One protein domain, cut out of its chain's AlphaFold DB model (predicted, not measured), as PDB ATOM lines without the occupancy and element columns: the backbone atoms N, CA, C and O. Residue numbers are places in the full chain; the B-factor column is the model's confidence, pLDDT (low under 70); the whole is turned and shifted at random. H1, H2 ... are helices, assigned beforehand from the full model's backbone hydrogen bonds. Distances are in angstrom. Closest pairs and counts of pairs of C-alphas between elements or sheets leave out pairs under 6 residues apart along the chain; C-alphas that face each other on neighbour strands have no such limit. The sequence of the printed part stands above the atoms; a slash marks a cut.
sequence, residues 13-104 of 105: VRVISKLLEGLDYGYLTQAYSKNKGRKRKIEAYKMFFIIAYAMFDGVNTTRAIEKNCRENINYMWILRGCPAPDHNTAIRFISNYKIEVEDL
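AT A GLANCE: This is residues 13 to 104 of the 105 residues of the protein "DUF772 domain-containing protein" of Leptotrichia trevisanii (UniProt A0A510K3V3). What shape do these atoms make? A rounded cluster of short helices surrounds one longer helix, H3, which runs through the middle; H1, H2 and H5 pack on parts of it, and the helices mostly cross at large angles. H4 and H6 meet on another side of H3, H7 packs on H2, and residues 34 to 39 of the link from H2 to H3 stick out as a free loop. What is it made of, and how large is it? The printed part has 92 residues with seven named helices, H1 to H7 in order along the chain, and no named strand: the class is all helix. It is compact, with a radius of gyration of the C-alphas of 12.3 A and spans of 31 by 28 by 23 A.

IN THESE COORDINATES: Where do the first helices lie? H1 is residues 13 to 20, beginning at C-alpha 13 at (-34.315, 13.563, -27.658), and H2 is residues 26 to 33. H3, residues 44 to 56, is the longest at 18.5 A and begins at C-alpha 44 at (-29.900, 29.352, -32.456). What follows? H4 is residues 62 to 71, 14.3 A long, and H5 is residues 73 to 79. H6 is residues 87 to 96, 14.0 A long, and H7, residues 98 to 102, ends at C-alpha 102 at (-28.622, 23.961, -44.959).

HOW THE PARTS SIT: What touches the hub, H3? With residues 49 to 53 it touches H1 at a steep tilt of 58 degrees, opposite ways, the closest C-alphas being those of Val 13 and Tyr 53, 7.0 A apart. With residues 44 to 45 it touches H2, about perpendicular at 76 degrees, C-alphas 29 and 44 closest at 5.5 A. With residues 46 to 50 it touches H5 at a shallow tilt of 26 degrees, opposite ways, C-alphas 46 and 78 closest at 6.6 A. What of the others? H3 only just touches H4, C-alphas 54 and 65 closest at 6.6 A, and H6, C-alphas 47 and 93 closest at 7.4 A, with 3 pairs of C-alphas within 8 A each. H4 touches H6 at a steep tilt of 52 degrees, opposite ways, C-alphas 62 and 87 closest at 4.7 A, and H5 only at the corner. H7 touches H2, C-alphas 28 and 100 closest at 5.0 A, while H1 and H4 are apart. Are the backbones helical? In H1 to H7 every O i to N i+4 pair is within hydrogen-bond range.

THE WHOLE: How far does it reach? The two C-alphas farthest apart, of Val 15 and Lys 36, are 34.4 A apart. Are there cuts or long links? The printed part has no cut and no long link. How confident is the model? The mean pLDDT of the printed part is 94.0, and residues 35 to 36 are under 70.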
ATOM      1  N   VAL A  13     -34.816  12.205 -27.914       96.88
ATOM      2  CA  VAL A  13     -34.315  13.563 -27.658       96.88
ATOM      3  C   VAL A  13     -32.836  13.555 -27.256       96.88
ATOM      4  O   VAL A  13     -32.071  14.391 -27.722       96.88
ATOM      5  N   ARG A  14     -32.380  12.573 -26.470       95.69
ATOM      6  CA  ARG A  14     -30.961  12.439 -26.096       95.69
ATOM      7  C   ARG A  14     -30.094  11.999 -27.270       95.69
ATOM      8  O   ARG A  14     -28.997  12.524 -27.437       95.69
ATOM      9  N   VAL A  15     -30.583  11.060 -28.080       96.25
ATOM     10  CA  VAL A  15     -29.869  10.578 -29.271       96.25
ATOM     11  C   VAL A  15     -29.701  11.706 -30.290       96.25
ATOM     12  O   VAL A  15     -28.592  11.941 -30.763       96.25
ATOM     13  N   ILE A  16     -30.771  12.454 -30.567       96.81
ATOM     14  CA  ILE A  16     -30.729  13.597 -31.485       96.81
ATOM     15  C   ILE A  16     -29.822  14.699 -30.923       96.81
ATOM     16  O   ILE A  16     -29.011  15.223 -31.673       96.81
ATOM     17  N   SER A  17     -29.866  14.997 -29.616       95.75
ATOM     18  CA  SER A  17     -28.938  15.963 -28.990       95.75
ATOM     19  C   SER A  17     -27.479  15.643 -29.313       95.75
ATOM     20  O   SER A  17     -26.756  16.514 -29.780       95.75
ATOM     21  N   LYS A  18     -27.070  14.378 -29.137       95.00
ATOM     22  CA  LYS A  18     -25.695  13.928 -29.407       95.00
ATOM     23  C   LYS A  18     -25.313  14.067 -30.881       95.00
ATOM     24  O   LYS A  18     -24.180  14.424 -31.177       95.00
ATOM     25  N   LEU A  19     -26.246  13.804 -31.799       94.06
ATOM     26  CA  LEU A  19     -26.019  14.021 -33.231       94.06
ATOM     27  C   LEU A  19     -25.806  15.510 -33.539       94.06
ATOM     28  O   LEU A  19     -24.906  15.867 -34.292       94.06
ATOM     29  N   LEU A  20     -26.629  16.370 -32.939       95.75
ATOM     30  CA  LEU A  20     -26.604  17.810 -33.173       95.75
ATOM     31  C   LEU A  20     -25.393  18.509 -32.534       95.75
ATOM     32  O   LEU A  20     -24.911  19.496 -33.076       95.75
ATOM     33  N   GLU A  21     -24.857  17.986 -31.429       92.94
ATOM     34  CA  GLU A  21     -23.645  18.504 -30.770       92.94
ATOM     35  C   GLU A  21     -22.400  18.508 -31.676       92.94
ATOM     36  O   GLU A  21     -21.482  19.289 -31.438       92.94
ATOM     37  N   GLY A  22     -22.366  17.672 -32.720       92.19
ATOM     38  CA  GLY A  22     -21.253  17.603 -33.671       92.19
ATOM     39  C   GLY A  22     -21.278  18.650 -34.791       92.19
ATOM     40  O   GLY A  22     -20.342  18.678 -35.588       92.19
ATOM     41  N   LEU A  23     -22.325  19.475 -34.890       96.50
ATOM     42  CA  LEU A  23     -22.496  20.427 -35.993       96.50
ATOM     43  C   LEU A  23     -21.817  21.775 -35.712       96.50
ATOM     44  O   LEU A  23     -21.825  22.272 -34.582       96.50
ATOM     45  N   ASP A  24     -21.286  22.412 -36.759       96.19
ATOM     46  CA  ASP A  24     -20.752  23.774 -36.660       96.19
ATOM     47  C   ASP A  24     -21.870  24.821 -36.786       96.19
ATOM     48  O   ASP A  24     -22.286  25.228 -37.869       96.19
ATOM     49  N   TYR A  25     -22.340  25.312 -35.641       96.50
ATOM     50  CA  TYR A  25     -23.349  26.370 -35.567       96.50
ATOM     51  C   TYR A  25     -22.795  27.787 -35.747       96.50
ATOM     52  O   TYR A  25     -23.540  28.744 -35.509       96.50
ATOM     53  N   GLY A  26     -21.519  27.969 -36.094       95.12
ATOM     54  CA  GLY A  26     -20.867  29.277 -36.147       95.12
ATOM     55  C   GLY A  26     -21.606  30.262 -37.048       95.12
ATOM     56  O   GLY A  26     -21.957  31.368 -36.618       95.12
ATOM     57  N   TYR A  27     -21.925  29.834 -38.272       95.12
ATOM     58  CA  TYR A  27     -22.621  30.674 -39.242       95.12
ATOM     59  C   TYR A  27     -24.067  30.975 -38.823       95.12
ATOM     60  O   TYR A  27     -24.452  32.145 -38.719       95.12
ATOM     61  N   LEU A  28     -24.827  29.944 -38.440       96.12
ATOM     62  CA  LEU A  28     -26.201  30.091 -37.951       96.12
ATOM     63  C   LEU A  28     -26.283  31.000 -36.716       96.12
ATOM     64  O   LEU A  28     -27.118  31.901 -36.644       96.12
ATOM     65  N   THR A  29     -25.398  30.803 -35.740       94.81
ATOM     66  CA  THR A  29     -25.341  31.610 -34.513       94.81
ATOM     67  C   THR A  29     -25.033  33.066 -34.825       94.81
ATOM     68  O   THR A  29     -25.649  33.970 -34.245       94.81
ATOM     69  N   GLN A  30     -24.108  33.307 -35.755       93.50
ATOM     70  CA  GLN A  30     -23.751  34.651 -36.177       93.50
ATOM     71  C   GLN A  30     -24.938  35.353 -36.853       93.50
ATOM     72  O   GLN A  30     -25.278  36.473 -36.463       93.50
ATOM     73  N   ALA A  31     -25.598  34.708 -37.818       93.44
ATOM     74  CA  ALA A  31     -26.767  35.260 -38.501       93.44
ATOM     75  C   ALA A  31     -27.931  35.521 -37.530       93.44
ATOM     76  O   ALA A  31     -28.512  36.609 -37.508       93.44
ATOM     77  N   TYR A  32     -28.206  34.563 -36.641       92.06
ATOM     78  CA  TYR A  32     -29.276  34.656 -35.651       92.06
ATOM     79  C   TYR A  32     -29.076  35.814 -34.658       92.06
ATOM     80  O   TYR A  32     -30.042  36.466 -34.243       92.06
ATOM     81  N   SER A  33     -27.818  36.102 -34.310       87.25
ATOM     82  CA  SER A  33     -27.439  37.151 -33.353       87.25
ATOM     83  C   SER A  33     -27.360  38.554 -33.965       87.25
ATOM     84  O   SER A  33     -27.532  39.536 -33.246       87.25
ATOM     85  N   LYS A  34     -27.121  38.675 -35.280       80.38
ATOM     86  CA  LYS A  34     -26.934  39.962 -35.987       80.38
ATOM     87  C   LYS A  34     -28.195  40.832 -36.081       80.38
ATOM     88  O   LYS A  34     -28.099  42.017 -36.405       80.38
ATOM     89  N   ASN A  35     -29.377  40.286 -35.797       66.88
ATOM     90  CA  ASN A  35     -30.629  41.032 -35.896       66.88
ATOM     91  C   ASN A  35     -30.722  42.149 -34.838       66.88
ATOM     92  O   ASN A  35     -30.864  41.883 -33.644       66.88
ATOM     93  N   LYS A  36     -30.681  43.411 -35.292       59.31
ATOM     94  CA  LYS A  36     -30.808  44.614 -34.450       59.31
ATOM     95  C   LYS A  36     -32.167  44.616 -33.740       59.31
ATOM     96  O   LYS A  36     -33.207  44.724 -34.383       59.31
ATOM     97  N   GLY A  37     -32.169  44.489 -32.413       70.81
ATOM     98  CA  GLY A  37     -33.392  44.491 -31.610       70.81
ATOM     99  C   GLY A  37     -33.221  43.820 -30.250       70.81
ATOM    100  O   GLY A  37     -32.117  43.713 -29.716       70.81
ATOM    101  N   ARG A  38     -34.335  43.362 -29.667       73.38
ATOM    102  CA  ARG A  38     -34.328  42.657 -28.380       73.38
ATOM    103  C   ARG A  38     -33.524  41.364 -28.495       73.38
ATOM    104  O   ARG A  38     -33.802  40.542 -29.369       73.38
ATOM    105  N   LYS A  39     -32.593  41.152 -27.557       77.50
ATOM    106  CA  LYS A  39     -31.832  39.902 -27.441       77.50
ATOM    107  C   LYS A  39     -32.787  38.704 -27.462       77.50
ATOM    108  O   LYS A  39     -33.760  38.661 -26.701       77.50
ATOM    109  N   ARG A  40     -32.517  37.748 -28.354       83.31
ATOM    110  CA  ARG A  40     -33.282  36.503 -28.462       83.31
ATOM    111  C   ARG A  40     -33.141  35.714 -27.158       83.31
ATOM    112  O   ARG A  40     -32.062  35.664 -26.574       83.31
ATOM    113  N   LYS A  41     -34.247  35.137 -26.684       87.69
ATOM    114  CA  LYS A  41     -34.298  34.389 -25.413       87.69
ATOM    115  C   LYS A  41     -33.881  32.920 -25.553       87.69
ATOM    116  O   LYS A  41     -33.715  32.245 -24.543       87.69
ATOM    117  N   ILE A  42     -33.763  32.441 -26.787       93.00
ATOM    118  CA  ILE A  42     -33.428  31.063 -27.144       93.00
ATOM    119  C   ILE A  42     -32.230  31.136 -28.085       93.00
ATOM    120  O   ILE A  42     -32.207  31.987 -28.971       93.00
ATOM    121  N   GLU A  43     -31.236  30.286 -27.863       93.94
ATOM    122  CA  GLU A  43     -30.047  30.178 -28.712       93.94
ATOM    123  C   GLU A  43     -30.382  29.514 -30.058       93.94
ATOM    124  O   GLU A  43     -31.328  28.729 -30.158       93.94
ATOM    125  N   ALA A  44     -29.603  29.813 -31.101       95.31
ATOM    126  CA  ALA A  44     -29.900  29.352 -32.456       95.31
ATOM    127  C   ALA A  44     -29.896  27.818 -32.579       95.31
ATOM    128  O   ALA A  44     -30.825  27.256 -33.156       95.31
ATOM    129  N   TYR A  45     -28.929  27.133 -31.954       96.06
ATOM    130  CA  TYR A  45     -28.890  25.665 -31.942       96.06
ATOM    131  C   TYR A  45     -30.097  25.055 -31.215       96.06
ATOM    132  O   TYR A  45     -30.609  24.034 -31.653       96.06
ATOM    133  N   LYS A  46     -30.618  25.688 -30.149       96.81
ATOM    134  CA  LYS A  46     -31.843  25.219 -29.472       96.81
ATOM    135  C   LYS A  46     -33.059  25.370 -30.372       96.81
ATOM    136  O   LYS A  46     -33.884  24.466 -30.421       96.81
ATOM    137  N   MET A  47     -33.175  26.492 -31.089       97.44
ATOM    138  CA  MET A  47     -34.239  26.665 -32.084       97.44
ATOM    139  C   MET A  47     -34.148  25.594 -33.169       97.44
ATOM    140  O   MET A  47     -35.151  24.947 -33.451       97.44
ATOM    141  N   PHE A  48     -32.956  25.359 -33.719       97.75
ATOM    142  CA  PHE A  48     -32.740  24.298 -34.697       97.75
ATOM    143  C   PHE A  48     -33.107  22.921 -34.137       97.75
ATOM    144  O   PHE A  48     -33.863  22.193 -34.770       97.75
ATOM    145  N   PHE A  49     -32.672  22.601 -32.918       98.00
ATOM    146  CA  PHE A  49     -32.990  21.338 -32.262       98.00
ATOM    147  C   PHE A  49     -34.502  21.159 -32.063       98.00
ATOM    148  O   PHE A  49     -35.038  20.100 -32.370       98.00
ATOM    149  N   ILE A  50     -35.231  22.198 -31.647       98.06
ATOM    150  CA  ILE A  50     -36.699  22.147 -31.550       98.06
ATOM    151  C   ILE A  50     -37.332  21.787 -32.902       98.06
ATOM    152  O   ILE A  50     -38.239  20.957 -32.942       98.06
ATOM    153  N   ILE A  51     -36.862  22.389 -34.001       97.31
ATOM    154  CA  ILE A  51     -37.383  22.110 -35.346       97.31
ATOM    155  C   ILE A  51     -37.008  20.695 -35.802       97.31
ATOM    156  O   ILE A  51     -37.886  19.950 -36.226       97.31
ATOM    157  N   ALA A  52     -35.746  20.290 -35.657       96.81
ATOM    158  CA  ALA A  52     -35.277  18.955 -36.026       96.81
ATOM    159  C   ALA A  52     -36.017  17.857 -35.244       96.81
ATOM    160  O   ALA A  52     -36.477  16.871 -35.819       96.81
ATOM    161  N   TYR A  53     -36.206  18.060 -33.938       98.25
ATOM    162  CA  TYR A  53     -36.965  17.142 -33.097       98.25
ATOM    163  C   TYR A  53     -38.448  17.106 -33.485       98.25
ATOM    164  O   TYR A  53     -39.037  16.034 -33.522       98.25
ATOM    165  N   ALA A  54     -39.052  18.247 -33.837       97.94
ATOM    166  CA  ALA A  54     -40.422  18.283 -34.344       97.94
ATOM    167  C   ALA A  54     -40.598  17.512 -35.656       97.94
ATOM    168  O   ALA A  54     -41.600  16.821 -35.812       97.94
ATOM    169  N   MET A  55     -39.623  17.578 -36.563       94.94
ATOM    170  CA  MET A  55     -39.642  16.781 -37.791       94.94
ATOM    171  C   MET A  55     -39.555  15.279 -37.488       94.94
ATOM    172  O   MET A  55     -40.305  14.502 -38.071       94.94
ATOM    173  N   PHE A  56     -38.704  14.880 -36.537       96.62
ATOM    174  CA  PHE A  56     -38.635  13.497 -36.052       96.62
ATOM    175  C   PHE A  56     -39.957  13.030 -35.409       96.62
ATOM    176  O   PHE A  56     -40.422  11.930 -35.687       96.62
ATOM    177  N   ASP A  57     -40.578  13.876 -34.586       97.25
ATOM    178  CA  ASP A  57     -41.817  13.588 -33.844       97.25
ATOM    179  C   ASP A  57     -43.089  13.698 -34.720       97.25
ATOM    180  O   ASP A  57     -44.210  13.595 -34.226       97.25
ATOM    181  N   GLY A  58     -42.949  13.948 -36.030       97.44
ATOM    182  CA  GLY A  58     -44.074  14.086 -36.966       97.44
ATOM    183  C   GLY A  58     -44.926  15.347 -36.757       97.44
ATOM    184  O   GLY A  58     -46.092  15.402 -37.158       97.44
ATOM    185  N   VAL A  59     -44.370  16.375 -36.115       97.81
ATOM    186  CA  VAL A  59     -45.061  17.614 -35.747       97.81
ATOM    187  C   VAL A  59     -44.927  18.647 -36.864       97.81
ATOM    188  O   VAL A  59     -43.918  19.333 -37.002       97.81
ATOM    189  N   ASN A  60     -46.004  18.807 -37.635       92.00
ATOM    190  CA  ASN A  60     -45.974  19.531 -38.914       92.00
ATOM    191  C   ASN A  60     -46.469  20.988 -38.867       92.00
ATOM    192  O   ASN A  60     -46.545  21.645 -39.902       92.00
ATOM    193  N   THR A  61     -46.849  21.518 -37.698       97.56
ATOM    194  CA  THR A  61     -47.320  22.912 -37.593       97.56
ATOM    195  C   THR A  61     -46.583  23.671 -36.507       97.56
ATOM    196  O   THR A  61     -46.333  23.154 -35.421       97.56
ATOM    197  N   THR A  62     -46.293  24.947 -36.752       98.00
ATOM    198  CA  THR A  62     -45.583  25.795 -35.783       98.00
ATOM    199  C   THR A  62     -46.391  26.063 -34.515       98.00
ATOM    200  O   THR A  62     -45.806  26.251 -33.452       98.00
ATOM    201  N   ARG A  63     -47.726  26.001 -34.586       98.31
ATOM    202  CA  ARG A  63     -48.601  26.019 -33.402       98.31
ATOM    203  C   ARG A  63     -48.496  24.735 -32.581       98.31
ATOM    204  O   ARG A  63     -48.499  24.808 -31.356       98.31
ATOM    205  N   ALA A  64     -48.375  23.575 -33.229       98.50
ATOM    206  CA  ALA A  64     -48.130  22.320 -32.520       98.50
ATOM    207  C   ALA A  64     -46.726  22.293 -31.895       98.50
ATOM    208  O   ALA A  64     -46.592  21.871 -30.752       98.50
ATOM    209  N   ILE A  65     -45.710  22.836 -32.578       98.44
ATOM    210  CA  ILE A  65     -44.367  23.034 -32.002       98.44
ATOM    211  C   ILE A  65     -44.446  23.921 -30.756       98.44
ATOM    212  O   ILE A  65     -43.931  23.550 -29.704       98.44
ATOM    213  N   GLU A  66     -45.123  25.067 -30.852       98.38
ATOM    214  CA  GLU A  66     -45.337  25.983 -29.728       98.38
ATOM    215  C   GLU A  66     -46.036  25.282 -28.547       98.38
ATOM    216  O   GLU A  66     -45.597  25.423 -27.404       98.38
ATOM    217  N   LYS A  67     -47.094  24.501 -28.809       98.44
ATOM    218  CA  LYS A  67     -47.798  23.711 -27.788       98.44
ATOM    219  C   LYS A  67     -46.863  22.697 -27.122       98.44
ATOM    220  O   LYS A  67     -46.747  22.676 -25.899       98.44
ATOM    221  N   ASN A  68     -46.133  21.916 -27.915       98.44
ATOM    222  CA  ASN A  68     -45.190  20.923 -27.408       98.44
ATOM    223  C   ASN A  68     -44.065  21.561 -26.583       98.44
ATOM    224  O   ASN A  68     -43.713  21.033 -25.535       98.44
ATOM    225  N   CYS A  69     -43.563  22.734 -26.969       97.88
ATOM    226  CA  CYS A  69     -42.576  23.475 -26.179       97.88
ATOM    227  C   CYS A  69     -43.063  23.855 -24.771       97.88
ATOM    228  O   CYS A  69     -42.236  24.110 -23.897       97.88
ATOM    229  N   ARG A  70     -44.380  23.912 -24.544       97.25
ATOM    230  CA  ARG A  70     -44.975  24.221 -23.236       97.25
ATOM    231  C   ARG A  70     -45.353  22.989 -22.428       97.25
ATOM    232  O   ARG A  70     -45.296  23.046 -21.206       97.25
ATOM    233  N   GLU A  71     -45.777  21.926 -23.101       96.50
ATOM    234  CA  GLU A  71     -46.465  20.798 -22.461       96.50
ATOM    235  C   GLU A  71     -45.687  19.479 -22.563       96.50
ATOM    236  O   GLU A  71     -45.852  18.597 -21.723       96.50
ATOM    237  N   ASN A  72     -44.838  19.318 -23.582       96.88
ATOM    238  CA  ASN A  72     -44.131  18.071 -23.843       96.88
ATOM    239  C   ASN A  72     -42.746  18.076 -23.185       96.88
ATOM    240  O   ASN A  72     -41.880  18.900 -23.487       96.88
ATOM    241  N   ILE A  73     -42.520  17.081 -22.328       95.56
ATOM    242  CA  ILE A  73     -41.312  16.930 -21.515       95.56
ATOM    243  C   ILE A  73     -40.012  16.879 -22.333       95.56
ATOM    244  O   ILE A  73     -38.997  17.417 -21.893       95.56
ATOM    245  N   ASN A  74     -40.040  16.310 -23.544       96.88
ATOM    246  CA  ASN A  74     -38.868  16.247 -24.419       96.88
ATOM    247  C   ASN A  74     -38.488  17.644 -24.924       96.88
ATOM    248  O   ASN A  74     -37.324  18.032 -24.876       96.88
ATOM    249  N   TYR A  75     -39.469  18.449 -25.330       97.44
ATOM    250  CA  TYR A  75     -39.230  19.818 -25.791       97.44
ATOM    251  C   TYR A  75     -38.840  20.748 -24.641       97.44
ATOM    252  O   TYR A  75     -37.943  21.579 -24.789       97.44
ATOM    253  N   MET A  76     -39.463  20.585 -23.473       96.06
ATOM    254  CA  MET A  76     -39.070  21.307 -22.261       96.06
ATOM    255  C   MET A  76     -37.618  21.001 -21.875       96.06
ATOM    256  O   MET A  76     -36.874  21.902 -21.482       96.06
ATOM    257  N   TRP A  77     -37.189  19.747 -22.044       96.06
ATOM    258  CA  TRP A  77     -35.798  19.352 -21.858       96.06
ATOM    259  C   TRP A  77     -34.865  20.018 -22.874       96.06
ATOM    260  O   TRP A  77     -33.823  20.519 -22.460       96.06
ATOM    261  N   ILE A  78     -35.241  20.130 -24.157       96.50
ATOM    262  CA  ILE A  78     -34.455  20.887 -25.157       96.50
ATOM    263  C   ILE A  78     -34.298  22.355 -24.724       96.50
ATOM    264  O   ILE A  78     -33.216  22.937 -24.818       96.50
ATOM    265  N   LEU A  79     -35.369  22.957 -24.200       95.44
ATOM    266  CA  LEU A  79     -35.372  24.355 -23.771       95.44
ATOM    267  C   LEU A  79     -34.477  24.623 -22.558       95.44
ATOM    268  O   LEU A  79     -33.981  25.740 -22.423       95.44
ATOM    269  N   ARG A  80     -34.250  23.646 -21.667       92.38
ATOM    270  CA  ARG A  80     -33.419  23.823 -20.454       92.38
ATOM    271  C   ARG A  80     -33.825  25.041 -19.611       92.38
ATOM    272  O   ARG A  80     -32.979  25.766 -19.093       92.38
ATOM    273  N   GLY A  81     -35.133  25.276 -19.493       90.12
ATOM    274  CA  GLY A  81     -35.704  26.418 -18.771       90.12
ATOM    275  C   GLY A  81     -35.772  27.724 -19.575       90.12
ATOM    276  O   GLY A  81     -36.273  28.724 -19.062       90.12
ATOM    277  N   CYS A  82     -35.321  27.741 -20.835       93.31
ATOM    278  CA  CYS A  82     -35.619  28.843 -21.746       93.31
ATOM    279  C   CYS A  82     -37.140  28.954 -21.971       93.31
ATOM    280  O   CYS A  82     -37.829  27.934 -22.042       93.31
ATOM    281  N   PRO A  83     -37.690  30.172 -22.133       93.75
ATOM    282  CA  PRO A  83     -39.098  30.344 -22.473       93.75
ATOM    283  C   PRO A  83     -39.442  29.652 -23.792       93.75
ATOM    284  O   PRO A  83     -38.693  29.787 -24.759       93.75
ATOM    285  N   ALA A  84     -40.589  28.973 -23.842       96.25
ATOM    286  CA  ALA A  84     -41.087  28.350 -25.063       96.25
ATOM    287  C   ALA A  84     -41.243  29.390 -26.196       96.25
ATOM    288  O   ALA A  84     -41.820  30.459 -25.957       96.25
ATOM    289  N   PRO A  85     -40.756  29.107 -27.420       96.69
ATOM    290  CA  PRO A  85     -40.998  29.969 -28.567       96.69
ATOM    291  C   PRO A  85     -42.484  29.949 -28.931       96.69
ATOM    292  O   PRO A  85     -43.132  28.904 -28.893       96.69
ATOM    293  N   ASP A  86     -43.020  31.102 -29.325       97.12
ATOM    294  CA  ASP A  86     -44.323  31.153 -29.985       97.12
ATOM    295  C   ASP A  86     -44.217  30.703 -31.456       97.12
ATOM    296  O   ASP A  86     -43.129  30.667 -32.047       97.12
ATOM    297  N   HIS A  87     -45.352  30.377 -32.076       97.38
ATOM    298  CA  HIS A  87     -45.409  29.933 -33.467       97.38
ATOM    299  C   HIS A  87     -44.798  30.966 -34.415       97.38
ATOM    300  O   HIS A  87     -44.148  30.588 -35.382       97.38
ATOM    301  N   ASN A  88     -44.938  32.265 -34.132       96.44
ATOM    302  CA  ASN A  88     -44.333  33.324 -34.939       96.44
ATOM    303  C   ASN A  88     -42.800  33.288 -34.880       96.44
ATOM    304  O   ASN A  88     -42.123  33.588 -35.861       96.44
ATOM    305  N   THR A  89     -42.228  32.942 -33.733       95.44
ATOM    306  CA  THR A  89     -40.789  32.764 -33.543       95.44
ATOM    307  C   THR A  89     -40.294  31.533 -34.289       95.44
ATOM    308  O   THR A  89     -39.275  31.632 -34.969       95.44
ATOM    309  N   ALA A  90     -41.035  30.422 -34.238       96.81
ATOM    310  CA  ALA A  90     -40.729  29.228 -35.024       96.81
ATOM    311  C   ALA A  90     -40.808  29.496 -36.539       96.81
ATOM    312  O   ALA A  90     -39.851  29.205 -37.251       96.81
ATOM    313  N   ILE A  91     -41.886  30.132 -37.022       96.62
ATOM    314  CA  ILE A  91     -42.051  30.505 -38.440       96.62
ATOM    315  C   ILE A  91     -40.882  31.372 -38.901       96.62
ATOM    316  O   ILE A  91     -40.245  31.048 -39.895       96.62
ATOM    317  N   ARG A  92     -40.567  32.442 -38.157       95.00
ATOM    318  CA  ARG A  92     -39.463  33.348 -38.508       95.00
ATOM    319  C   ARG A  92     -38.112  32.653 -38.520       95.00
ATOM    320  O   ARG A  92     -37.251  33.047 -39.293       95.00
ATOM    321  N   PHE A  93     -37.900  31.675 -37.645       95.62
ATOM    322  CA  PHE A  93     -36.657  30.917 -37.649       95.62
ATOM    323  C   PHE A  93     -36.533  30.084 -38.929       95.62
ATOM    324  O   PHE A  93     -35.550  30.220 -39.647       95.62
ATOM    325  N   ILE A  94     -37.570  29.306 -39.249       95.25
ATOM    326  CA  ILE A  94     -37.607  28.455 -40.446       95.25
ATOM    327  C   ILE A  94     -37.474  29.293 -41.725       95.25
ATOM    328  O   ILE A  94     -36.748  28.911 -42.636       95.25
ATOM    329  N   SER A  95     -38.159  30.438 -41.804       95.62
ATOM    330  CA  SER A  95     -38.152  31.268 -43.011       95.62
ATOM    331  C   SER A  95     -36.847  32.030 -43.212       95.62
ATOM    332  O   SER A  95     -36.410  32.189 -44.346       95.62
ATOM    333  N   ASN A  96     -36.248  32.540 -42.132       95.56
ATOM    334  CA  ASN A  96     -35.148  33.497 -42.249       95.56
ATOM    335  C   ASN A  96     -33.769  32.849 -42.235       95.56
ATOM    336  O   ASN A  96     -32.839  33.503 -42.683       95.56
ATOM    337  N   TYR A  97     -33.638  31.629 -41.707       95.69
ATOM    338  CA  TYR A  97     -32.335  30.977 -41.534       95.69
ATOM    339  C   TYR A  97     -32.220  29.665 -42.305       95.69
ATOM    340  O   TYR A  97     -31.518  28.749 -41.886       95.69
ATOM    341  N   LYS A  98     -32.974  29.531 -43.400       95.12
ATOM    342  CA  LYS A  98     -32.987  28.310 -44.208       95.12
ATOM    343  C   LYS A  98     -31.591  27.988 -44.756       95.12
ATOM    344  O   LYS A  98     -31.171  26.845 -44.658       95.12
ATOM    345  N   ILE A  99     -30.888  28.995 -45.278       96.00
ATOM    346  CA  ILE A  99     -29.551  28.842 -45.873       96.00
ATOM    347  C   ILE A  99     -28.552  28.413 -44.796       96.00
ATOM    348  O   ILE A  99     -27.858  27.420 -44.943       96.00
ATOM    349  N   GLU A 100     -28.553  29.104 -43.659       96.62
ATOM    350  CA  GLU A 100     -27.644  28.825 -42.549       96.62
ATOM    351  C   GLU A 100     -27.908  27.471 -41.879       96.62
ATOM    352  O   GLU A 100     -27.025  26.933 -41.217       96.62
ATOM    353  N   VAL A 101     -29.129  26.945 -41.997       95.75
ATOM    354  CA  VAL A 101     -29.477  25.584 -41.569       95.75
ATOM    355  C   VAL A 101     -29.030  24.545 -42.598       95.75
ATOM    356  O   VAL A 101     -28.596  23.471 -42.195       95.75
ATOM    357  N   GLU A 102     -29.138  24.835 -43.897       93.62
ATOM    358  CA  GLU A 102     -28.622  23.961 -44.959       93.62
ATOM    359  C   GLU A 102     -27.098  23.804 -44.854       93.62
ATOM    360  O   GLU A 102     -26.615  22.686 -44.968       93.62
ATOM    361  N   ASP A 103     -26.374  24.872 -44.501       94.69
ATOM    362  CA  ASP A 103     -24.916  24.865 -44.279       94.69
ATOM    363  C   ASP A 103     -24.451  24.021 -43.069       94.69
ATOM    364  O   ASP A 103     -23.252  23.915 -42.810       94.69
ATOM    365  N   LEU A 104     -25.372  23.436 -42.292       92.56
ATOM    366  CA  LEU A 104     -25.021  22.510 -41.209       92.56
ATOM    367  C   LEU A 104     -24.650  21.103 -41.714       92.56
ATOM    368  O   LEU A 104     -24.176  20.298 -40.911       92.56
TER     369      LEU A 104